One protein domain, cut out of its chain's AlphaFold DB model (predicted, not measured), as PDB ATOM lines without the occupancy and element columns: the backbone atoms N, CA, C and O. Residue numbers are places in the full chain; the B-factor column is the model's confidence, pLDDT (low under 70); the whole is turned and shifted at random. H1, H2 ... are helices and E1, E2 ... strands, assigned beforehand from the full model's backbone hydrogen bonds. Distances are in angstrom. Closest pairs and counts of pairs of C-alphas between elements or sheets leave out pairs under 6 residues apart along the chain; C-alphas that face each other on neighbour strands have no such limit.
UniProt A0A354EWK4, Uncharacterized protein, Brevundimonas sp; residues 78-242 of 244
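Overview. This is residues 78 to 242 of the 244 residues of an uncharacterized protein of Brevundimonas sp (UniProt A0A354EWK4). A core of crossed helices has H4 in its middle, between H2 and H6, with the short H3 and H5 packing on it; H1 and H7 run side by side along one side of this core. Two small strand hairpins lie toward opposite ends of the longest axis: E1 and E2 near H5 and the beginning of H2, E3 and E4 reaching away beyond H6. The 165 printed residues include seven named helices and four named strands, in the order H1 E1 E2 H2 H3 H4 H5 H6 E3 E4 H7, and the class is mostly helix, with mostly crossed helix packing. Both two-stranded sheets, E1 - E2 and E3 - E4, are antiparallel. The whole is compact, with a radius of gyration of the C-alphas of 16.8 A, and spans 52 by 38 by 29 A.

Along the chain. E1 is residues 98 to 102, 13.2 A long, and E2 is residues 112 to 116, 12.8 A. H2, residues 117 to 134, is the longest helix, 25.5 A, from C-alpha 117 at (3.331, -22.973, -2.062). H3 is residues 138 to 142, H4 residues 155 to 169, 20.7 A, H5 residues 175 to 182, and H6 residues 186 to 201, 22.5 A. E3 is residues 212 to 215 and E4 residues 218 to 221. H1, residues 78 to 92, is 21.6 A long and begins at C-alpha 78 (-16.213, -26.097, -13.843); H7, residues 227 to 241, is 21.1 A long and ends at C-alpha 241 (-11.439, -31.002, -1.690).

Arrangement. E1 and E2 form an antiparallel hairpin, with N 99 and O 115 within hydrogen-bond range at 2.8 A. The closest C-alphas of E2 and H5, Met 115 and Thr 177, are 7.6 A apart. H4 is the hub, touching four helices. It touches H2 at Ala 167 and Ile 123, 5.1 A between C-alphas, opposite ways at a steep tilt of 39 degrees. Residues 189 to 196 of H6 touch H4, about perpendicular at 87 degrees, with C-alphas 165 and 193 4.0 A apart. Residues 156 to 160 of H4 touch H3, closest at C-alphas 141 and 160, 5.1 A. Residues 164 to 168 of H4 touch H5, closest at C-alphas 168 and 175, 6.4 A; the two form a helical hairpin. Residues 237 to 241 of H7 touch H1, the same way at a shallow tilt of 30 degrees, closest at C-alphas 84 and 241, 4.8 A. H6 and H7 touch only at their ends, closest at C-alphas 200 and 229, 5.4 A. E3 and E4 form another antiparallel hairpin, with N 213 and O 220 2.9 A apart, within hydrogen-bond range; both strands are apart from H4. Every O i to N i+4 pair is within hydrogen-bond range in H2, H3, H4, H5, H6 and H7, and 10 of 11 in H1.

Size, cuts and confidence. The C-alphas farthest apart, those of Ala 109 and Ala 210, are 52.2 A apart. The printed part has no cut. The link from H3 to H4, residues 143 to 154, is long. Mean pLDDT of the printed part is 84.3; residues 103 to 112, 147 to 150, 204 to 209 and 215 to 216 are under 70.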
ATOM      1  N   ARG A  78     -17.349 -27.039 -13.852       75.00
ATOM      2  CA  ARG A  78     -16.213 -26.097 -13.843       75.00
ATOM      3  C   ARG A  78     -16.156 -25.231 -12.580       75.00
ATOM      4  O   ARG A  78     -15.091 -25.117 -11.986       75.00
ATOM      5  N   GLU A  79     -17.268 -24.649 -12.124       79.62
ATOM      6  CA  GLU A  79     -17.296 -23.858 -10.874       79.62
ATOM      7  C   GLU A  79     -16.921 -24.693  -9.640       79.62
ATOM      8  O   GLU A  79     -16.367 -24.184  -8.662       79.62
ATOM      9  N   TRP A  80     -17.229 -25.990  -9.668       77.75
ATOM     10  CA  TRP A  80     -16.814 -26.926  -8.630       77.75
ATOM     11  C   TRP A  80     -15.282 -27.011  -8.503       77.75
ATOM     12  O   TRP A  80     -14.778 -27.087  -7.382       77.75
ATOM     13  N   MET A  81     -14.534 -26.890  -9.606       82.38
ATOM     14  CA  MET A  81     -13.063 -26.861  -9.593       82.38
ATOM     15  C   MET A  81     -12.525 -25.641  -8.838       82.38
ATOM     16  O   MET A  81     -11.630 -25.778  -8.002       82.38
ATOM     17  N   ASP A  82     -13.110 -24.460  -9.066       84.00
ATOM     18  CA  ASP A  82     -12.685 -23.226  -8.395       84.00
ATOM     19  C   ASP A  82     -12.922 -23.316  -6.873       84.00
ATOM     20  O   ASP A  82     -12.069 -22.913  -6.075       84.00
ATOM     21  N   ARG A  83     -14.034 -23.940  -6.448       86.38
ATOM     22  CA  ARG A  83     -14.300 -24.227  -5.026       86.38
ATOM     23  C   ARG A  83     -13.302 -25.212  -4.426       86.38
ATOM     24  O   ARG A  83     -12.864 -25.011  -3.296       86.38
ATOM     25  N   ALA A  84     -12.930 -26.260  -5.151       88.69
ATOM     26  CA  ALA A  84     -11.964 -27.231  -4.656       88.69
ATOM     27  C   ALA A  84     -10.559 -26.644  -4.527       88.69
ATOM     28  O   ALA A  84      -9.895 -26.904  -3.527       88.69
ATOM     29  N   ARG A  85     -10.129 -25.792  -5.468       88.12
ATOM     30  CA  ARG A  85      -8.882 -25.028  -5.330       88.12
ATOM     31  C   ARG A  85      -8.898 -24.179  -4.059       88.12
ATOM     32  O   ARG A  85      -7.939 -24.214  -3.291       88.12
ATOM     33  N   ALA A  86      -9.988 -23.446  -3.817       88.50
ATOM     34  CA  ALA A  86     -10.142 -22.641  -2.605       88.50
ATOM     35  C   ALA A  86     -10.106 -23.510  -1.335       88.50
ATOM     36  O   ALA A  86      -9.405 -23.189  -0.379       88.50
ATOM     37  N   ARG A  87     -10.804 -24.652  -1.338       88.44
ATOM     38  CA  ARG A  87     -10.823 -25.595  -0.212       88.44
ATOM     39  C   ARG A  87      -9.449 -26.208   0.059       88.44
ATOM     40  O   ARG A  87      -9.058 -26.294   1.220       88.44
ATOM     41  N   PHE A  88      -8.714 -26.585  -0.986       89.94
ATOM     42  CA  PHE A  88      -7.343 -27.081  -0.873       89.94
ATOM     43  C   PHE A  88      -6.433 -26.027  -0.232       89.94
ATOM     44  O   PHE A  88      -5.744 -26.329   0.738       89.94
ATOM     45  N   ALA A  89      -6.500 -24.774  -0.699       89.50
ATOM     46  CA  ALA A  89      -5.730 -23.669  -0.128       89.50
ATOM     47  C   ALA A  89      -6.006 -23.472   1.372       89.50
ATOM     48  O   ALA A  89      -5.066 -23.401   2.164       89.50
ATOM     49  N   ILE A  90      -7.288 -23.463   1.763       87.81
ATOM     50  CA  ILE A  90      -7.719 -23.337   3.163       87.81
ATOM     51  C   ILE A  90      -7.183 -24.498   4.006       87.81
ATOM     52  O   ILE A  90      -6.595 -24.279   5.061       87.81
ATOM     53  N   ARG A  91      -7.370 -25.741   3.548       88.25
ATOM     54  CA  ARG A  91      -6.991 -26.937   4.314       88.25
ATOM     55  C   ARG A  91      -5.479 -27.081   4.464       88.25
ATOM     56  O   ARG A  91      -5.018 -27.538   5.506       88.25
ATOM     57  N   SER A  92      -4.719 -26.740   3.428       88.38
ATOM     58  CA  SER A  92      -3.260 -26.838   3.442       88.38
ATOM     59  C   SER A  92      -2.577 -25.652   4.123       88.38
ATOM     60  O   SER A  92      -1.389 -25.746   4.416       88.38
ATOM     61  N   GLY A  93      -3.295 -24.552   4.378       90.12
ATOM     62  CA  GLY A  93      -2.726 -23.354   4.998       90.12
ATOM     63  C   GLY A  93      -1.658 -22.676   4.133       90.12
ATOM     64  O   GLY A  93      -0.733 -22.073   4.663       90.12
ATOM     65  N   PHE A  94      -1.752 -22.812   2.806       89.88
ATOM     66  CA  PHE A  94      -0.744 -22.299   1.868       89.88
ATOM     67  C   PHE A  94      -0.994 -20.860   1.406       89.88
ATOM     68  O   PHE A  94      -0.231 -20.355   0.586       89.88
ATOM     69  N   ASP A  95      -2.033 -20.195   1.910       86.88
ATOM     70  CA  ASP A  95      -2.363 -18.829   1.500       86.88
ATOM     71  C   ASP A  95      -1.198 -17.858   1.768       86.88
ATOM     72  O   ASP A  95      -0.690 -17.762   2.886       86.88
ATOM     73  N   GLY A  96      -0.736 -17.185   0.711       84.06
ATOM     74  CA  GLY A  96       0.402 -16.258   0.735       84.06
ATOM     75  C   GLY A  96       1.775 -16.882   1.028       84.06
ATOM     76  O   GLY A  96       2.767 -16.153   1.115       84.06
ATOM     77  N   ALA A  97       1.869 -18.203   1.194       87.81
ATOM     78  CA  ALA A  97       3.110 -18.874   1.558       87.81
ATOM     79  C   ALA A  97       3.970 -19.179   0.320       87.81
ATOM     80  O   ALA A  97       3.458 -19.475  -0.758       87.81
ATOM     81  N   THR A  98       5.298 -19.130   0.456       90.69
ATOM     82  CA  THR A  98       6.225 -19.325  -0.674       90.69
ATOM     83  C   THR A  98       7.400 -20.234  -0.320       90.69
ATOM     84  O   THR A  98       7.766 -20.380   0.845       90.69
ATOM     85  N   ALA A  99       8.007 -20.851  -1.335       85.06
ATOM     86  CA  ALA A  99       9.206 -21.672  -1.202       85.06
ATOM     87  C   ALA A  99      10.207 -21.407  -2.327       85.06
ATOM     88  O   ALA A  99       9.837 -21.096  -3.457       85.06
ATOM     89  N   LYS A 100      11.498 -21.583  -2.026       83.88
ATOM     90  CA  LYS A 100      12.551 -21.584  -3.045       83.88
ATOM     91  C   LYS A 100      12.620 -22.956  -3.704       83.88
ATOM     92  O   LYS A 100      12.892 -23.952  -3.039       83.88
ATOM     93  N   VAL A 101      12.431 -22.993  -5.015       76.44
ATOM     94  CA  VAL A 101      12.504 -24.203  -5.836       76.44
ATOM     95  C   VAL A 101      13.581 -24.051  -6.899       76.44
ATOM     96  O   VAL A 101      13.793 -22.973  -7.454       76.44
ATOM     97  N   LYS A 102      14.280 -25.153  -7.171       72.50
ATOM     98  CA  LYS A 102      15.241 -25.224  -8.271       72.50
ATOM     99  C   LYS A 102      14.482 -25.490  -9.568       72.50
ATOM    100  O   LYS A 102      13.691 -26.430  -9.632       72.50
ATOM    101  N   SER A 103      14.738 -24.674 -10.585       66.44
ATOM    102  CA  SER A 103      14.296 -24.934 -11.957       66.44
ATOM    103  C   SER A 103      14.889 -26.259 -12.447       66.44
ATOM    104  O   SER A 103      16.092 -26.486 -12.317       66.44
ATOM    105  N   ALA A 104      14.073 -27.127 -13.054       64.75
ATOM    106  CA  ALA A 104      14.578 -28.329 -13.729       64.75
ATOM    107  C   ALA A 104      15.234 -28.003 -15.088       64.75
ATOM    108  O   ALA A 104      15.779 -28.880 -15.754       64.75
ATOM    109  N   ARG A 105      15.160 -26.741 -15.533       57.72
ATOM    110  CA  ARG A 105      15.720 -26.273 -16.804       57.72
ATOM    111  C   ARG A 105      17.178 -25.825 -16.684       57.72
ATOM    112  O   ARG A 105      17.894 -25.884 -17.679       57.72
ATOM    113  N   ASP A 106      17.611 -25.452 -15.480       52.41
ATOM    114  CA  ASP A 106      18.869 -24.740 -15.238       52.41
ATOM    115  C   ASP A 106      19.852 -25.570 -14.399       52.41
ATOM    116  O   ASP A 106      20.278 -25.185 -13.312       52.41
ATOM    117  N   HIS A 107      20.258 -26.732 -14.922       49.88
ATOM    118  CA  HIS A 107      21.313 -27.548 -14.299       49.88
ATOM    119  C   HIS A 107      22.668 -26.817 -14.203       49.88
ATOM    120  O   HIS A 107      23.487 -27.176 -13.361       49.88
ATOM    121  N   ALA A 108      22.900 -25.803 -15.047       43.09
ATOM    122  CA  ALA A 108      24.160 -25.062 -15.132       43.09
ATOM    123  C   ALA A 108      24.205 -23.779 -14.274       43.09
ATOM    124  O   ALA A 108      25.290 -23.264 -14.019       43.09
ATOM    125  N   ALA A 109      23.058 -23.268 -13.813       47.25
ATOM    126  CA  ALA A 109      22.970 -22.091 -12.948       47.25
ATOM    127  C   ALA A 109      21.658 -22.148 -12.145       47.25
ATOM    128  O   ALA A 109      20.626 -21.708 -12.644       47.25
ATOM    129  N   PRO A 110      21.654 -22.711 -10.926       50.62
ATOM    130  CA  PRO A 110      20.436 -22.836 -10.138       50.62
ATOM    131  C   PRO A 110      20.002 -21.459  -9.623       50.62
ATOM    132  O   PRO A 110      20.373 -21.060  -8.518       50.62
ATOM    133  N   ASP A 111      19.200 -20.726 -10.393       54.41
ATOM    134  CA  ASP A 111      18.434 -19.620  -9.843       54.41
ATOM    135  C   ASP A 111      17.326 -20.223  -8.963       54.41
ATOM    136  O   ASP A 111      16.409 -20.913  -9.404       54.41
ATOM    137  N   GLY A 112      17.458 -20.072  -7.645       60.00
ATOM    138  CA  GLY A 112      16.384 -20.457  -6.737       60.00
ATOM    139  C   GLY A 112      15.189 -19.549  -6.999       60.00
ATOM    140  O   GLY A 112      15.200 -18.402  -6.557       60.00
ATOM    141  N   ARG A 113      14.168 -20.040  -7.707       71.94
ATOM    142  CA  ARG A 113      12.939 -19.281  -7.944       71.94
ATOM    143  C   ARG A 113      12.053 -19.379  -6.717       71.94
ATOM    144  O   ARG A 113      11.828 -20.470  -6.195       71.94
ATOM    145  N   THR A 114      11.543 -18.244  -6.261       80.62
ATOM    146  CA  THR A 114      10.482 -18.224  -5.255       80.62
ATOM    147  C   THR A 114       9.172 -18.585  -5.948       80.62
ATOM    148  O   THR A 114       8.764 -17.906  -6.887       80.62
ATOM    149  N   MET A 115       8.539 -19.667  -5.510       86.31
ATOM    150  CA  MET A 115       7.249 -20.143  -5.999       86.31
ATOM    151  C   MET A 115       6.227 -20.089  -4.871       86.31
ATOM    152  O   MET A 115       6.561 -20.340  -3.712       86.31
ATOM    153  N   ASP A 116       4.989 -19.780  -5.224       91.38
ATOM    154  CA  ASP A 116       3.848 -19.895  -4.328       91.38
ATOM    155  C   ASP A 116       3.640 -21.369  -3.906       91.38
ATOM    156  O   ASP A 116       3.699 -22.289  -4.729       91.38
ATOM    157  N   LEU A 117       3.466 -21.618  -2.604       92.06
ATOM    158  CA  LEU A 117       3.331 -22.973  -2.062       92.06
ATOM    159  C   LEU A 117       2.008 -23.637  -2.447       92.06
ATOM    160  O   LEU A 117       1.968 -24.865  -2.555       92.06
ATOM    161  N   LEU A 118       0.950 -22.862  -2.693       93.88
ATOM    162  CA  LEU A 118      -0.298 -23.385  -3.232       93.88
ATOM    163  C   LEU A 118      -0.073 -23.899  -4.653       93.88
ATOM    164  O   LEU A 118      -0.461 -25.027  -4.950       93.88
ATOM    165  N   ASP A 119       0.617 -23.134  -5.502       93.12
ATOM    166  CA  ASP A 119       0.957 -23.569  -6.862       93.12
ATOM    167  C   ASP A 119       1.830 -24.834  -6.849       93.12
ATOM    168  O   ASP A 119       1.529 -25.809  -7.546       93.12
ATOM    169  N   LEU A 120       2.871 -24.871  -6.009       92.06
ATOM    170  CA  LEU A 120       3.719 -26.056  -5.850       92.06
ATOM    171  C   LEU A 120       2.914 -27.272  -5.358       92.06
ATOM    172  O   LEU A 120       3.090 -28.389  -5.862       92.06
ATOM    173  N   GLY A 121       2.017 -27.062  -4.393       93.38
ATOM    174  CA  GLY A 121       1.127 -28.086  -3.856       93.38
ATOM    175  C   GLY A 121       0.168 -28.635  -4.909       93.38
ATOM    176  O   GLY A 121       0.029 -29.852  -5.029       93.38
ATOM    177  N   LEU A 122      -0.434 -27.766  -5.723       95.25
ATOM    178  CA  LEU A 122      -1.371 -28.136  -6.786       95.25
ATOM    179  C   LEU A 122      -0.684 -28.892  -7.925       95.25
ATOM    180  O   LEU A 122      -1.214 -29.906  -8.388       95.25
ATOM    181  N   ILE A 123       0.517 -28.469  -8.335       94.50
ATOM    182  CA  ILE A 123       1.313 -29.232  -9.305       94.50
ATOM    183  C   ILE A 123       1.635 -30.616  -8.733       94.50
ATOM    184  O   ILE A 123       1.421 -31.630  -9.397       94.50
ATOM    185  N   THR A 124       2.095 -30.682  -7.482       93.38
ATOM    186  CA  THR A 124       2.433 -31.954  -6.825       93.38
ATOM    187  C   THR A 124       1.220 -32.881  -6.714       93.38
ATOM    188  O   THR A 124       1.339 -34.084  -6.967       93.38
ATOM    189  N   ALA A 125       0.049 -32.339  -6.373       95.50
ATOM    190  CA  ALA A 125      -1.199 -33.088  -6.307       95.50
ATOM    191  C   ALA A 125      -1.578 -33.668  -7.677       95.50
ATOM    192  O   ALA A 125      -1.852 -34.865  -7.764       95.50
ATOM    193  N   ALA A 126      -1.512 -32.868  -8.746       96.88
ATOM    194  CA  ALA A 126      -1.801 -33.327 -10.105       96.88
ATOM    195  C   ALA A 126      -0.852 -34.452 -10.551       96.88
ATOM    196  O   ALA A 126      -1.291 -35.454 -11.117       96.88
ATOM    197  N   MET A 127       0.446 -34.330 -10.247       95.62
ATOM    198  CA  MET A 127       1.435 -35.365 -10.568       95.62
ATOM    199  C   MET A 127       1.148 -36.673  -9.831       95.62
ATOM    200  O   MET A 127       1.191 -37.738 -10.440       95.62
ATOM    201  N   ARG A 128       0.833 -36.606  -8.531       96.00
ATOM    202  CA  ARG A 128       0.488 -37.789  -7.726       96.00
ATOM    203  C   ARG A 128      -0.798 -38.452  -8.202       96.00
ATOM    204  O   ARG A 128      -0.831 -39.674  -8.303       96.00
ATOM    205  N   PHE A 129      -1.817 -37.657  -8.516       96.94
ATOM    206  CA  PHE A 129      -3.080 -38.155  -9.045       96.94
ATOM    207  C   PHE A 129      -2.857 -38.934 -10.344       96.94
ATOM    208  O   PHE A 129      -3.171 -40.116 -10.421       96.94
ATOM    209  N   VAL A 130      -2.221 -38.310 -11.339       97.06
ATOM    210  CA  VAL A 130      -1.994 -38.960 -12.637       97.06
ATOM    211  C   VAL A 130      -1.054 -40.160 -12.527       97.06
ATOM    212  O   VAL A 130      -1.255 -41.156 -13.219       97.06
ATOM    213  N   ALA A 131      -0.045 -40.094 -11.655       96.25
ATOM    214  CA  ALA A 131       0.816 -41.232 -11.352       96.25
ATOM    215  C   ALA A 131      -0.008 -42.429 -10.864       96.25
ATOM    216  O   ALA A 131       0.095 -43.510 -11.439       96.25
ATOM    217  N   SER A 132      -0.891 -42.210  -9.887       96.06
ATOM    218  CA  SER A 132      -1.806 -43.235  -9.377       96.06
ATOM    219  C   SER A 132      -2.708 -43.796 -10.479       96.06
ATOM    220  O   SER A 132      -2.773 -45.007 -10.663       96.06
ATOM    221  N   GLU A 133      -3.343 -42.924 -11.266       95.38
ATOM    222  CA  GLU A 133      -4.245 -43.310 -12.363       95.38
ATOM    223  C   GLU A 133      -3.575 -44.160 -13.445       95.38
ATOM    224  O   GLU A 133      -4.228 -44.943 -14.132       95.38
ATOM    225  N   ARG A 134      -2.269 -43.976 -13.639       94.44
ATOM    226  CA  ARG A 134      -1.500 -44.652 -14.688       94.44
ATOM    227  C   ARG A 134      -0.638 -45.795 -14.161       94.44
ATOM    228  O   ARG A 134       0.072 -46.397 -14.959       94.44
ATOM    229  N   GLY A 135      -0.674 -46.081 -12.858       96.12
ATOM    230  CA  GLY A 135       0.230 -47.055 -12.238       96.12
ATOM    231  C   GLY A 135       1.708 -46.670 -12.373       96.12
ATOM    232  O   GLY A 135       2.570 -47.536 -12.486       96.12
ATOM    233  N   LEU A 136       2.005 -45.369 -12.414       96.31
ATOM    234  CA  LEU A 136       3.349 -44.811 -12.552       96.31
ATOM    235  C   LEU A 136       3.826 -44.201 -11.232       96.31
ATOM    236  O   LEU A 136       3.046 -43.924 -10.324       96.31
ATOM    237  N   THR A 137       5.125 -43.923 -11.141       95.44
ATOM    238  CA  THR A 137       5.675 -43.089 -10.067       95.44
ATOM    239  C   THR A 137       5.722 -41.626 -10.504       95.44
ATOM    240  O   THR A 137       5.874 -41.313 -11.686       95.44
ATOM    241  N   VAL A 138       5.666 -40.700  -9.542       91.94
ATOM    242  CA  VAL A 138       5.861 -39.265  -9.822       91.94
ATOM    243  C   VAL A 138       7.223 -39.012 -10.485       91.94
ATOM    244  O   VAL A 138       7.320 -38.205 -11.406       91.94
ATOM    245  N   GLY A 139       8.262 -39.744 -10.068       89.50
ATOM    246  CA  GLY A 139       9.595 -39.663 -10.668       89.50
ATOM    247  C   GLY A 139       9.611 -40.053 -12.147       89.50
ATOM    248  O   GLY A 139      10.228 -39.350 -12.942       89.50
ATOM    249  N   ALA A 140       8.879 -41.105 -12.535       90.25
ATOM    250  CA  ALA A 140       8.754 -41.513 -13.937       90.25
ATOM    251  C   ALA A 140       8.078 -40.429 -14.795       90.25
ATOM    252  O   ALA A 140       8.503 -40.167 -15.918       90.25
ATOM    253  N   ILE A 141       7.068 -39.749 -14.246       90.44
ATOM    254  CA  ILE A 141       6.375 -38.649 -14.927       90.44
ATOM    255  C   ILE A 141       7.292 -37.432 -15.103       90.44
ATOM    256  O   ILE A 141       7.394 -36.892 -16.207       90.44
ATOM    257  N   ILE A 142       7.954 -36.984 -14.032       86.00
ATOM    258  CA  ILE A 142       8.827 -35.798 -14.063       86.00
ATOM    259  C   ILE A 142      10.054 -36.054 -14.947       86.00
ATOM    260  O   ILE A 142      10.408 -35.212 -15.770       86.00
ATOM    261  N   GLY A 143      10.665 -37.234 -14.814       83.94
ATOM    262  CA  GLY A 143      11.854 -37.645 -15.559       83.94
ATOM    263  C   GLY A 143      11.591 -38.076 -17.002       83.94
ATOM    264  O   GLY A 143      12.543 -38.391 -17.716       83.94
ATOM    265  N   ALA A 144      10.332 -38.094 -17.458       86.25
ATOM    266  CA  ALA A 144       9.993 -38.497 -18.816       86.25
ATOM    267  C   ALA A 144      10.786 -37.673 -19.844       86.25
ATOM    268  O   ALA A 144      10.782 -36.437 -19.814       86.25
ATOM    269  N   ALA A 145      11.430 -38.336 -20.807       80.31
ATOM    270  CA  ALA A 145      12.190 -37.655 -21.853       80.31
ATOM    271  C   ALA A 145      11.319 -36.624 -22.591       80.31
ATOM    272  O   ALA A 145      10.098 -36.789 -22.720       80.31
ATOM    273  N   ARG A 146      11.917 -35.538 -23.091       74.56
ATOM    274  CA  ARG A 146      11.193 -34.594 -23.958       74.56
ATOM    275  C   ARG A 146      10.747 -35.342 -25.221       74.56
ATOM    276  O   ARG A 146      11.534 -36.079 -25.805       74.56
ATOM    277  N   GLY A 147       9.476 -35.201 -25.600       66.19
ATOM    278  CA  GLY A 147       8.945 -35.857 -26.798       66.19
ATOM    279  C   GLY A 147       9.669 -35.371 -28.054       66.19
ATOM    280  O   GLY A 147       9.873 -34.167 -28.210       66.19
ATOM    281  N   GLY A 148      10.065 -36.300 -28.925       58.88
ATOM    282  CA  GLY A 148      10.625 -35.997 -30.242       58.88
ATOM    283  C   GLY A 148       9.533 -35.691 -31.271       58.88
ATOM    284  O   GLY A 148       8.377 -36.082 -31.105       58.88
ATOM    285  N   ALA A 149       9.889 -34.991 -32.349       51.50
ATOM    286  CA  ALA A 149       8.967 -34.744 -33.453       51.50
ATOM    287  C   ALA A 149       8.648 -36.062 -34.189       51.50
ATOM    288  O   ALA A 149       9.551 -36.705 -34.714       51.50
ATOM    289  N   GLY A 150       7.368 -36.451 -34.235       59.72
ATOM    290  CA  GLY A 150       6.862 -37.511 -35.123       59.72
ATOM    291  C   GLY A 150       6.646 -38.902 -34.511       59.72
ATOM    292  O   GLY A 150       6.123 -39.767 -35.205       59.72
ATOM    293  N   GLY A 151       6.990 -39.126 -33.239       71.62
ATOM    294  CA  GLY A 151       6.735 -40.399 -32.543       71.62
ATOM    295  C   GLY A 151       5.447 -40.399 -31.712       71.62
ATOM    296  O   GLY A 151       5.027 -39.355 -31.205       71.62
ATOM    297  N   SER A 152       4.842 -41.576 -31.527       79.69
ATOM    298  CA  SER A 152       3.794 -41.766 -30.516       79.69
ATOM    299  C   SER A 152       4.379 -41.504 -29.122       79.69
ATOM    300  O   SER A 152       5.439 -42.049 -28.807       79.69
ATOM    301  N   PRO A 153       3.738 -40.673 -28.282       85.69
ATOM    302  CA  PRO A 153       4.254 -40.374 -26.952       85.69
ATOM    303  C   PRO A 153       4.271 -41.632 -26.078       85.69
ATOM    304  O   PRO A 153       3.334 -42.431 -26.116       85.69
ATOM    305  N   THR A 154       5.310 -41.788 -25.253       90.62
ATOM    306  CA  THR A 154       5.363 -42.883 -24.270       90.62
ATOM    307  C   THR A 154       4.262 -42.721 -23.206       90.62
ATOM    308  O   THR A 154       3.708 -41.618 -23.050       90.62
ATOM    309  N   PRO A 155       3.930 -43.780 -22.440       92.50
ATOM    310  CA  PRO A 155       2.994 -43.677 -21.321       92.50
ATOM    311  C   PRO A 155       3.367 -42.571 -20.324       92.50
ATOM    312  O   PRO A 155       2.508 -41.780 -19.934       92.50
ATOM    313  N   GLU A 156       4.648 -42.429 -19.987       93.44
ATOM    314  CA  GLU A 156       5.164 -41.417 -19.059       93.44
ATOM    315  C   GLU A 156       5.054 -40.006 -19.646       93.44
ATOM    316  O   GLU A 156       4.664 -39.065 -18.954       93.44
ATOM    317  N   GLN A 157       5.337 -39.838 -20.942       91.62
ATOM    318  CA  GLN A 157       5.182 -38.551 -21.628       91.62
ATOM    319  C   GLN A 157       3.716 -38.111 -21.701       91.62
ATOM    320  O   GLN A 157       3.410 -36.920 -21.548       91.62
ATOM    321  N   SER A 158       2.814 -39.068 -21.919       92.31
ATOM    322  CA  SER A 158       1.369 -38.844 -21.928       92.31
ATOM    323  C   SER A 158       0.864 -38.494 -20.528       92.31
ATOM    324  O   SER A 158       0.152 -37.503 -20.369       92.31
ATOM    325  N   ALA A 159       1.312 -39.223 -19.503       95.00
ATOM    326  CA  ALA A 159       1.016 -38.949 -18.101       95.00
ATOM    327  C   ALA A 159       1.522 -37.564 -17.667       95.00
ATOM    328  O   ALA A 159       0.779 -36.793 -17.066       95.00
ATOM    329  N   ARG A 160       2.740 -37.177 -18.061       94.44
ATOM    330  CA  ARG A 160       3.269 -35.829 -17.806       94.44
ATOM    331  C   ARG A 160       2.415 -34.748 -18.447       94.44
ATOM    332  O   ARG A 160       2.099 -33.754 -17.800       94.44
ATOM    333  N   SER A 161       2.031 -34.938 -19.708       94.94
ATOM    334  CA  SER A 161       1.160 -33.993 -20.418       94.94
ATOM    335  C   SER A 161      -0.188 -33.843 -19.715       94.94
ATOM    336  O   SER A 161      -0.670 -32.726 -19.550       94.94
ATOM    337  N   TRP A 162      -0.757 -34.951 -19.245       96.25
ATOM    338  CA  TRP A 162      -2.005 -34.936 -18.497       96.25
ATOM    339  C   TRP A 162      -1.868 -34.229 -17.140       96.25
ATOM    340  O   TRP A 162      -2.677 -33.362 -16.823       96.25
ATOM    341  N   ALA A 163      -0.813 -34.507 -16.373       96.94
ATOM    342  CA  ALA A 163      -0.591 -33.863 -15.081       96.94
ATOM    343  C   ALA A 163      -0.363 -32.346 -15.209       96.94
ATOM    344  O   ALA A 163      -0.921 -31.573 -14.434       96.94
ATOM    345  N   MET A 164       0.395 -31.907 -16.223       96.81
ATOM    346  CA  MET A 164       0.542 -30.480 -16.542       96.81
ATOM    347  C   MET A 164      -0.808 -29.843 -16.888       96.81
ATOM    348  O   MET A 164      -1.113 -28.753 -16.411       96.81
ATOM    349  N   ALA A 165      -1.632 -30.535 -17.679       96.56
ATOM    350  CA  ALA A 165      -2.956 -30.051 -18.039       96.56
ATOM    351  C   ALA A 165      -3.888 -29.924 -16.826       96.56
ATOM    352  O   ALA A 165      -4.581 -28.918 -16.718       96.56
ATOM    353  N   LEU A 166      -3.886 -30.884 -15.895       96.00
ATOM    354  CA  LEU A 166      -4.676 -30.787 -14.663       96.00
ATOM    355  C   LEU A 166      -4.191 -29.645 -13.764       96.00
ATOM    356  O   LEU A 166      -5.012 -28.894 -13.241       96.00
ATOM    357  N   ALA A 167      -2.876 -29.462 -13.620       96.25
ATOM    358  CA  ALA A 167      -2.325 -28.353 -12.840       96.25
ATOM    359  C   ALA A 167      -2.783 -26.984 -13.383       96.25
ATOM    360  O   ALA A 167      -3.162 -26.109 -12.606       96.25
ATOM    361  N   VAL A 168      -2.815 -26.813 -14.709       95.75
ATOM    362  CA  VAL A 168      -3.260 -25.565 -15.349       95.75
ATOM    363  C   VAL A 168      -4.783 -25.427 -15.345       95.75
ATOM    364  O   VAL A 168      -5.313 -24.428 -14.868       95.75
ATOM    365  N   ASN A 169      -5.508 -26.412 -15.870       93.06
ATOM    366  CA  ASN A 169      -6.943 -26.280 -16.128       93.06
ATOM    367  C   ASN A 169      -7.789 -26.412 -14.860       93.06
ATOM    368  O   ASN A 169      -8.781 -25.697 -14.721       93.06
ATOM    369  N   VAL A 170      -7.387 -27.291 -13.937       91.88
ATOM    370  CA  VAL A 170      -8.098 -27.540 -12.674       91.88
ATOM    371  C   VAL A 170      -7.438 -26.774 -11.532       91.88
ATOM    372  O   VAL A 170      -8.104 -26.041 -10.806       91.88
ATOM    373  N   GLY A 171      -6.114 -26.886 -11.394       92.38
ATOM    374  CA  GLY A 171      -5.357 -26.175 -10.359       92.38
ATOM    375  C   GLY A 171      -5.252 -24.662 -10.589       92.38
ATOM    376  O   GLY A 171      -4.960 -23.922  -9.651       92.38
ATOM    377  N   ARG A 172      -5.520 -24.173 -11.810       92.62
ATOM    378  CA  ARG A 172      -5.356 -22.759 -12.206       92.62
ATOM    379  C   ARG A 172      -3.926 -22.240 -12.012       92.62
ATOM    380  O   ARG A 172      -3.729 -21.039 -11.842       92.62
ATOM    381  N   VAL A 173      -2.937 -23.131 -12.032       93.94
ATOM    382  CA  VAL A 173      -1.525 -22.757 -11.908       93.94
ATOM    383  C   VAL A 173      -1.047 -22.136 -13.219       93.94
ATOM    384  O   VAL A 173      -1.410 -22.592 -14.304       93.94
ATOM    385  N   ASN A 174      -0.213 -21.099 -13.135       92.25
ATOM    386  CA  ASN A 174       0.356 -20.454 -14.316       92.25
ATOM    387  C   ASN A 174       1.251 -21.427 -15.113       92.25
ATOM    388  O   ASN A 174       2.116 -22.098 -14.546       92.25
ATOM    389  N   SER A 175       1.090 -21.464 -16.440       92.44
ATOM    390  CA  SER A 175       1.874 -22.328 -17.332       92.44
ATOM    391  C   SER A 175       3.392 -22.129 -17.230       92.44
ATOM    392  O   SER A 175       4.125 -23.103 -17.375       92.44
ATOM    393  N   GLU A 176       3.887 -20.912 -16.969       89.75
ATOM    394  CA  GLU A 176       5.320 -20.654 -16.721       89.75
ATOM    395  C   GLU A 176       5.805 -21.344 -15.444       89.75
ATOM    396  O   GLU A 176       6.872 -21.961 -15.437       89.75
ATOM    397  N   THR A 177       5.003 -21.296 -14.379       89.81
ATOM    398  CA  THR A 177       5.299 -21.962 -13.104       89.81
ATOM    399  C   THR A 177       5.407 -23.471 -13.306       89.81
ATOM    400  O   THR A 177       6.402 -24.087 -12.912       89.81
ATOM    401  N   VAL A 178       4.430 -24.064 -14.002       91.75
ATOM    402  CA  VAL A 178       4.450 -25.492 -14.353       91.75
ATOM    403  C   VAL A 178       5.658 -25.818 -15.234       91.75
ATOM    404  O   VAL A 178       6.371 -26.784 -14.975       91.75
ATOM    405  N   ALA A 179       5.934 -25.006 -16.258       89.25
ATOM    406  CA  ALA A 179       7.031 -25.236 -17.195       89.25
ATOM    407  C   ALA A 179       8.406 -25.198 -16.517       89.25
ATOM    408  O   ALA A 179       9.247 -26.056 -16.797       89.25
ATOM    409  N   GLY A 180       8.619 -24.237 -15.612       84.25
ATOM    410  CA  GLY A 180       9.848 -24.107 -14.833       84.25
ATOM    411  C   GLY A 180      10.108 -25.325 -13.947       84.25
ATOM    412  O   GLY A 180      11.221 -25.856 -13.943       84.25
ATOM    413  N   LEU A 181       9.073 -25.819 -13.258       85.75
ATOM    414  CA  LEU A 181       9.195 -27.010 -12.414       85.75
ATOM    415  C   LEU A 181       9.419 -28.285 -13.241       85.75
ATOM    416  O   LEU A 181      10.220 -29.136 -12.869       85.75
ATOM    417  N   MET A 182       8.741 -28.404 -14.384       85.12
ATOM    418  CA  MET A 182       8.784 -29.603 -15.228       85.12
ATOM    419  C   MET A 182       9.952 -29.622 -16.223       85.12
ATOM    420  O   MET A 182      10.107 -30.591 -16.966       85.12
ATOM    421  N   GLY A 183      10.759 -28.559 -16.286       82.94
ATOM    422  CA  GLY A 183      11.906 -28.475 -17.193       82.94
ATOM    423  C   GLY A 183      11.504 -28.486 -18.672       82.94
ATOM    424  O   GLY A 183      12.246 -28.993 -19.522       82.94
ATOM    425  N   VAL A 184      10.326 -27.949 -18.999       84.94
ATOM    426  CA  VAL A 184       9.786 -27.860 -20.366       84.94
ATOM    427  C   VAL A 184       9.549 -26.402 -20.770       84.94
ATOM    428  O   VAL A 184       9.797 -25.473 -20.007       84.94
ATOM    429  N   THR A 185       9.123 -26.173 -22.011       88.62
ATOM    430  CA  THR A 185       8.716 -24.838 -22.472       88.62
ATOM    431  C   THR A 185       7.301 -24.525 -21.982       88.62
ATOM    432  O   THR A 185       6.461 -25.423 -21.919       88.62
ATOM    433  N   ARG A 186       6.994 -23.246 -21.733       89.88
ATOM    434  CA  ARG A 186       5.614 -22.785 -21.511       89.88
ATOM    435  C   ARG A 186       4.677 -23.253 -22.629       89.88
ATOM    436  O   ARG A 186       3.625 -23.812 -22.351       89.88
ATOM    437  N   GLN A 187       5.101 -23.123 -23.889       89.88
ATOM    438  CA  GLN A 187       4.316 -23.570 -25.045       89.88
ATOM    439  C   GLN A 187       3.961 -25.065 -24.983       89.88
ATOM    440  O   GLN A 187       2.884 -25.459 -25.423       89.88
ATOM    441  N   ALA A 188       4.847 -25.919 -24.455       89.62
ATOM    442  CA  ALA A 188       4.549 -27.338 -24.289       89.62
ATOM    443  C   ALA A 188       3.457 -27.580 -23.237       89.62
ATOM    444  O   ALA A 188       2.623 -28.464 -23.439       89.62
ATOM    445  N   VAL A 189       3.443 -26.790 -22.159       93.06
ATOM    446  CA  VAL A 189       2.385 -26.814 -21.141       93.06
ATOM    447  C   VAL A 189       1.062 -26.342 -21.741       93.06
ATOM    448  O   VAL A 189       0.079 -27.071 -21.654       93.06
ATOM    449  N   ASP A 190       1.055 -25.199 -22.431       94.00
ATOM    450  CA  ASP A 190      -0.146 -24.650 -23.078       94.00
ATOM    451  C   ASP A 190      -0.730 -25.655 -24.090       94.00
ATOM    452  O   ASP A 190      -1.913 -25.982 -24.045       94.00
ATOM    453  N   ASN A 191       0.117 -26.267 -24.928       92.31
ATOM    454  CA  ASN A 191      -0.305 -27.318 -25.860       92.31
ATOM    455  C   ASN A 191      -0.840 -28.577 -25.148       92.31
ATOM    456  O   ASN A 191      -1.645 -29.315 -25.715       92.31
ATOM    457  N   ALA A 192      -0.346 -28.911 -23.952       93.62
ATOM    458  CA  ALA A 192      -0.854 -30.043 -23.180       93.62
ATOM    459  C   ALA A 192      -2.226 -29.725 -22.573       93.62
ATOM    460  O   ALA A 192      -3.147 -30.525 -22.727       93.62
ATOM    461  N   ALA A 193      -2.372 -28.544 -21.967       94.94
ATOM    462  CA  ALA A 193      -3.629 -28.048 -21.417       94.94
ATOM    463  C   ALA A 193      -4.723 -27.952 -22.491       94.94
ATOM    464  O   ALA A 193      -5.841 -28.410 -22.271       94.94
ATOM    465  N   GLU A 194      -4.383 -27.446 -23.676       91.56
ATOM    466  CA  GLU A 194      -5.312 -27.315 -24.798       91.56
ATOM    467  C   GLU A 194      -5.738 -28.685 -25.354       91.56
ATOM    468  O   GLU A 194      -6.930 -28.954 -25.501       91.56
ATOM    469  N   ARG A 195      -4.783 -29.597 -25.599       90.00
ATOM    470  CA  ARG A 195      -5.091 -30.969 -26.055       90.00
ATOM    471  C   ARG A 195      -5.985 -31.715 -25.073       90.00
ATOM    472  O   ARG A 195      -6.836 -32.488 -25.500       90.00
ATOM    473  N   TYR A 196      -5.765 -31.493 -23.784       92.81
ATOM    474  CA  TYR A 196      -6.562 -32.080 -22.726       92.81
ATOM    475  C   TYR A 196      -8.011 -31.581 -22.758       92.81
ATOM    476  O   TYR A 196      -8.918 -32.405 -22.815       92.81
ATOM    477  N   LEU A 197      -8.231 -30.259 -22.802       88.56
ATOM    478  CA  LEU A 197      -9.582 -29.689 -22.869       88.56
ATOM    479  C   LEU A 197     -10.338 -30.186 -24.097       88.56
ATOM    480  O   LEU A 197     -11.488 -30.579 -23.980       88.56
ATOM    481  N   ARG A 198      -9.679 -30.256 -25.256       85.00
ATOM    482  CA  ARG A 198     -10.310 -30.780 -26.476       85.00
ATOM    483  C   ARG A 198     -10.669 -32.257 -26.377       85.00
ATOM    484  O   ARG A 198     -11.716 -32.660 -26.856       85.00
ATOM    485  N   ALA A 199      -9.796 -33.076 -25.791       88.31
ATOM    486  CA  ALA A 199     -10.109 -34.486 -25.576       88.31
ATOM    487  C   ALA A 199     -11.279 -34.651 -24.593       88.31
ATOM    488  O   ALA A 199     -12.119 -35.522 -24.784       88.31
ATOM    489  N   ARG A 200     -11.345 -33.799 -23.565       89.00
ATOM    490  CA  ARG A 200     -12.392 -33.831 -22.543       89.00
ATOM    491  C   ARG A 200     -13.742 -33.331 -23.065       89.00
ATOM    492  O   ARG A 200     -14.761 -33.962 -22.814       89.00
ATOM    493  N   ASP A 201     -13.748 -32.200 -23.763       84.12
ATOM    494  CA  ASP A 201     -14.968 -31.486 -24.156       84.12
ATOM    495  C   ASP A 201     -15.471 -31.889 -25.551       84.12
ATOM    496  O   ASP A 201     -16.634 -31.654 -25.872       84.12
ATOM    497  N   GLY A 202     -14.622 -32.533 -26.357       81.94
ATOM    498  CA  GLY A 202     -14.882 -32.756 -27.775       81.94
ATOM    499  C   GLY A 202     -14.683 -31.483 -28.601       81.94
ATOM    500  O   GLY A 202     -14.440 -30.396 -28.073       81.94
ATOM    501  N   ASP A 203     -14.740 -31.627 -29.920       78.81
ATOM    502  CA  ASP A 203     -14.773 -30.482 -30.830       78.81
ATOM    503  C   ASP A 203     -16.207 -29.945 -30.978       78.81
ATOM    504  O   ASP A 203     -17.171 -30.713 -30.941       78.81
ATOM    505  N   ASP A 204     -16.347 -28.631 -31.187       68.38
ATOM    506  CA  ASP A 204     -17.647 -28.017 -31.466       68.38
ATOM    507  C   ASP A 204     -18.144 -28.442 -32.855       68.38
ATOM    508  O   ASP A 204     -17.503 -28.194 -33.880       68.38
ATOM    509  N   VAL A 205     -19.289 -29.122 -32.881       64.31
ATOM    510  CA  VAL A 205     -19.886 -29.675 -34.101       64.31
ATOM    511  C   VAL A 205     -20.531 -28.571 -34.945       64.31
ATOM    512  O   VAL A 205     -20.668 -28.747 -36.154       64.31
ATOM    513  N   GLU A 206     -20.896 -27.430 -34.345       61.06
ATOM    514  CA  GLU A 206     -21.478 -26.290 -35.067       61.06
ATOM    515  C   GLU A 206     -20.440 -25.562 -35.935       61.06
ATOM    516  O   GLU A 206     -20.786 -24.993 -36.967       61.06
ATOM    517  N   GLU A 207     -19.159 -25.628 -35.557       61.47
ATOM    518  CA  GLU A 207     -18.038 -25.075 -36.329       61.47
ATOM    519  C   GLU A 207     -17.462 -26.076 -37.345       61.47
ATOM    520  O   GLU A 207     -16.502 -25.771 -38.060       61.47
ATOM    521  N   ALA A 208     -18.017 -27.289 -37.408       64.06
ATOM    522  CA  ALA A 208     -17.482 -28.343 -38.243       64.06
ATOM    523  C   ALA A 208     -18.102 -28.358 -39.647       64.06
ATOM    524  O   ALA A 208     -19.300 -28.564 -39.830       64.06
ATOM    525  N   GLU A 209     -17.253 -28.269 -40.667       67.88
ATOM    526  CA  GLU A 209     -17.642 -28.466 -42.061       67.88
ATOM    527  C   GLU A 209     -17.296 -29.896 -42.498       67.88
ATOM    528  O   GLU A 209     -16.154 -30.349 -42.394       67.88
ATOM    529  N   ALA A 210     -18.295 -30.639 -42.986       75.44
ATOM    530  CA  ALA A 210     -18.138 -32.015 -43.476       75.44
ATOM    531  C   ALA A 210     -17.444 -32.974 -42.478       75.44
ATOM    532  O   ALA A 210     -16.620 -33.812 -42.861       75.44
ATOM    533  N   GLY A 211     -17.759 -32.853 -41.182       72.44
ATOM    534  CA  GLY A 211     -17.175 -33.706 -40.139       72.44
ATOM    535  C   GLY A 211     -15.727 -33.350 -39.780       72.44
ATOM    536  O   GLY A 211     -15.017 -34.163 -39.172       72.44
ATOM    537  N   LYS A 212     -15.266 -32.161 -40.186       74.19
ATOM    538  CA  LYS A 212     -13.918 -31.661 -39.932       74.19
ATOM    539  C   LYS A 212     -13.952 -30.271 -39.313       74.19
ATOM    540  O   LYS A 212     -14.785 -29.450 -39.666       74.19
ATOM    541  N   VAL A 213     -12.991 -30.006 -38.439       76.81
ATOM    542  CA  VAL A 213     -12.758 -28.679 -37.857       76.81
ATOM    543  C   VAL A 213     -11.452 -28.123 -38.412       76.81
ATOM    544  O   VAL A 213     -10.489 -28.868 -38.627       76.81
ATOM    545  N   MET A 214     -11.421 -26.819 -38.678       73.31
ATOM    546  CA  MET A 214     -10.221 -26.115 -39.125       73.31
ATOM    547  C   MET A 214      -9.407 -25.651 -37.919       73.31
ATOM    548  O   MET A 214      -9.836 -24.798 -37.154       73.31
ATOM    549  N   GLU A 215      -8.194 -26.179 -37.764       67.00
ATOM    550  CA  GLU A 215      -7.305 -25.823 -36.661       67.00
ATOM    551  C   GLU A 215      -5.949 -25.364 -37.199       67.00
ATOM    552  O   GLU A 215      -5.256 -26.115 -37.885       67.00
ATOM    553  N   ARG A 216      -5.554 -24.119 -36.889       69.00
ATOM    554  CA  ARG A 216      -4.274 -23.526 -37.334       69.00
ATOM    555  C   ARG A 216      -4.025 -23.727 -38.843       69.00
ATOM    556  O   ARG A 216      -2.917 -24.053 -39.267       69.00
ATOM    557  N   GLY A 217      -5.082 -23.575 -39.646       70.75
ATOM    558  CA  GLY A 217      -5.050 -23.734 -41.105       70.75
ATOM    559  C   GLY A 217      -5.080 -25.179 -41.617       70.75
ATOM    560  O   GLY A 217      -4.909 -25.388 -42.815       70.75
ATOM    561  N   ARG A 218      -5.289 -26.187 -40.757       71.69
ATOM    562  CA  ARG A 218      -5.382 -27.601 -41.155       71.69
ATOM    563  C   ARG A 218      -6.738 -28.196 -40.795       71.69
ATOM    564  O   ARG A 218      -7.173 -28.108 -39.651       71.69
ATOM    565  N   ALA A 219      -7.365 -28.861 -41.763       76.31
ATOM    566  CA  ALA A 219      -8.589 -29.618 -41.538       76.31
ATOM    567  C   ALA A 219      -8.276 -30.914 -40.781       76.31
ATOM    568  O   ALA A 219      -7.422 -31.700 -41.201       76.31
ATOM    569  N   ARG A 220      -8.993 -31.164 -39.686       78.81
ATOM    570  CA  ARG A 220      -8.870 -32.386 -38.879       78.81
ATOM    571  C   ARG A 220     -10.240 -33.000 -38.626       78.81
ATOM    572  O   ARG A 220     -11.232 -32.285 -38.614       78.81
ATOM    573  N   ARG A 221     -10.300 -34.314 -38.398       80.00
ATOM    574  CA  ARG A 221     -11.547 -35.003 -38.031       80.00
ATOM    575  C   ARG A 221     -12.023 -34.541 -36.649       80.00
ATOM    576  O   ARG A 221     -11.188 -34.420 -35.751       80.00
ATOM    577  N   ILE A 222     -13.333 -34.339 -36.504       78.25
ATOM    578  CA  ILE A 222     -13.988 -34.098 -35.210       78.25
ATOM    579  C   ILE A 222     -13.614 -35.209 -34.228       78.25
ATOM    580  O   ILE A 222     -13.611 -36.394 -34.583       78.25
ATOM    581  N   LYS A 223     -13.317 -34.818 -32.990       78.81
ATOM    582  CA  LYS A 223     -13.257 -35.728 -31.850       78.81
ATOM    583  C   LYS A 223     -14.483 -35.551 -30.971       78.81
ATOM    584  O   LYS A 223     -14.845 -34.431 -30.629       78.81
ATOM    585  N   GLU A 224     -15.080 -36.671 -30.591       80.94
ATOM    586  CA  GLU A 224     -16.091 -36.699 -29.541       80.94
ATOM    587  C   GLU A 224     -15.435 -36.458 -28.176       80.94
ATOM    588  O   GLU A 224     -14.242 -36.724 -27.989       80.94
ATOM    589  N   ALA A 225     -16.225 -35.939 -27.239       83.94
ATOM    590  CA  ALA A 225     -15.828 -35.810 -25.846       83.94
ATOM    591  C   ALA A 225     -15.506 -37.187 -25.253       83.94
ATOM    592  O   ALA A 225     -16.249 -38.140 -25.485       83.94
ATOM    593  N   ASP A 226     -14.438 -37.284 -24.463       87.12
ATOM    594  CA  ASP A 226     -14.105 -38.474 -23.680       87.12
ATOM    595  C   ASP A 226     -14.677 -38.346 -22.253       87.12
ATOM    596  O   ASP A 226     -14.123 -37.603 -21.429       87.12
ATOM    597  N   PRO A 227     -15.762 -39.072 -21.908       83.75
ATOM    598  CA  PRO A 227     -16.373 -38.990 -20.583       83.75
ATOM    599  C   PRO A 227     -15.435 -39.442 -19.457       83.75
ATOM    600  O   PRO A 227     -15.554 -38.952 -18.333       83.75
ATOM    601  N   ALA A 228     -14.462 -40.316 -19.742       88.88
ATOM    602  CA  ALA A 228     -13.524 -40.801 -18.733       88.88
ATOM    603  C   ALA A 228     -12.610 -39.677 -18.214       88.88
ATOM    604  O   ALA A 228     -12.175 -39.708 -17.060       88.88
ATOM    605  N   LEU A 229     -12.341 -38.655 -19.036       90.00
ATOM    606  CA  LEU A 229     -11.573 -37.487 -18.605       90.00
ATOM    607  C   LEU A 229     -12.362 -36.620 -17.622       90.00
ATOM    608  O   LEU A 229     -11.772 -36.145 -16.654       90.00
ATOM    609  N   TRP A 230     -13.676 -36.479 -17.811       87.12
ATOM    610  CA  TRP A 230     -14.555 -35.821 -16.837       87.12
ATOM    611  C   TRP A 230     -14.611 -36.581 -15.508       87.12
ATOM    612  O   TRP A 230     -14.518 -35.975 -14.440       87.12
ATOM    613  N   ASP A 231     -14.710 -37.910 -15.554       89.81
ATOM    614  CA  ASP A 231     -14.678 -38.745 -14.349       89.81
ATOM    615  C   ASP A 231     -13.357 -38.621 -13.590       89.81
ATOM    616  O   ASP A 231     -13.336 -38.529 -12.359       89.81
ATOM    617  N   ALA A 232     -12.240 -38.588 -14.315       91.56
ATOM    618  CA  ALA A 232     -10.935 -38.399 -13.707       91.56
ATOM    619  C   ALA A 232     -10.767 -36.994 -13.105       91.56
ATOM    620  O   ALA A 232     -10.245 -36.886 -11.997       91.56
ATOM    621  N   GLU A 233     -11.259 -35.926 -13.749       91.69
ATOM    622  CA  GLU A 233     -11.265 -34.594 -13.121       91.69
ATOM    623  C   GLU A 233     -12.075 -34.582 -11.843       91.69
ATOM    624  O   GLU A 233     -11.587 -34.083 -10.837       91.69
ATOM    625  N   ARG A 234     -13.284 -35.153 -11.842       89.81
ATOM    626  CA  ARG A 234     -14.110 -35.189 -10.629       89.81
ATOM    627  C   ARG A 234     -13.387 -35.874  -9.475       89.81
ATOM    628  O   ARG A 234     -13.419 -35.357  -8.361       89.81
ATOM    629  N   ARG A 235     -12.683 -36.977  -9.742       92.69
ATOM    630  CA  ARG A 235     -11.864 -37.664  -8.731       92.69
ATOM    631  C   ARG A 235     -10.679 -36.821  -8.269       92.69
ATOM    632  O   ARG A 235     -10.470 -36.698  -7.066       92.69
ATOM    633  N   PHE A 236      -9.949 -36.184  -9.186       94.19
ATOM    634  CA  PHE A 236      -8.854 -35.284  -8.815       94.19
ATOM    635  C   PHE A 236      -9.347 -34.106  -7.969       94.19
ATOM    636  O   PHE A 236      -8.745 -33.737  -6.965       94.19
ATOM    637  N   VAL A 237     -10.483 -33.530  -8.345       91.44
ATOM    638  CA  VAL A 237     -11.090 -32.419  -7.625       91.44
ATOM    639  C   VAL A 237     -11.594 -32.859  -6.248       91.44
ATOM    640  O   VAL A 237     -11.377 -32.135  -5.280       91.44
ATOM    641  N   GLY A 238     -12.208 -34.040  -6.135       91.06
ATOM    642  CA  GLY A 238     -12.569 -34.644  -4.847       91.06
ATOM    643  C   GLY A 238     -11.348 -34.811  -3.941       91.06
ATOM    644  O   GLY A 238     -11.362 -34.367  -2.793       91.06
ATOM    645  N   GLN A 239     -10.230 -35.294  -4.497       90.81
ATOM    646  CA  GLN A 239      -8.958 -35.374  -3.780       90.81
ATOM    647  C   GLN A 239      -8.482 -33.995  -3.284       90.81
ATOM    648  O   GLN A 239      -8.052 -33.879  -2.136       90.81
ATOM    649  N   LEU A 240      -8.569 -32.940  -4.105       91.44
ATOM    650  CA  LEU A 240      -8.215 -31.570  -3.692       91.44
ATOM    651  C   LEU A 240      -9.157 -31.021  -2.612       91.44
ATOM    652  O   LEU A 240      -8.716 -30.350  -1.680       91.44
ATOM    653  N   ALA A 241     -10.449 -31.334  -2.707       86.75
ATOM    654  CA  ALA A 241     -11.439 -31.002  -1.690       86.75
ATOM    655  C   ALA A 241     -11.213 -31.782  -0.377       86.75
ATOM    656  O   ALA A 241     -11.721 -31.390   0.677       86.75
ATOM    657  N   GLY A 242     -10.393 -32.835  -0.414       79.62
ATOM    658  CA  GLY A 242     -10.144 -33.726   0.711       79.62
ATOM    659  C   GLY A 242     -11.328 -34.642   1.002       79.62
ATOM    660  O   GLY A 242     -11.494 -35.056   2.151       79.62
TER     661      GLY A 242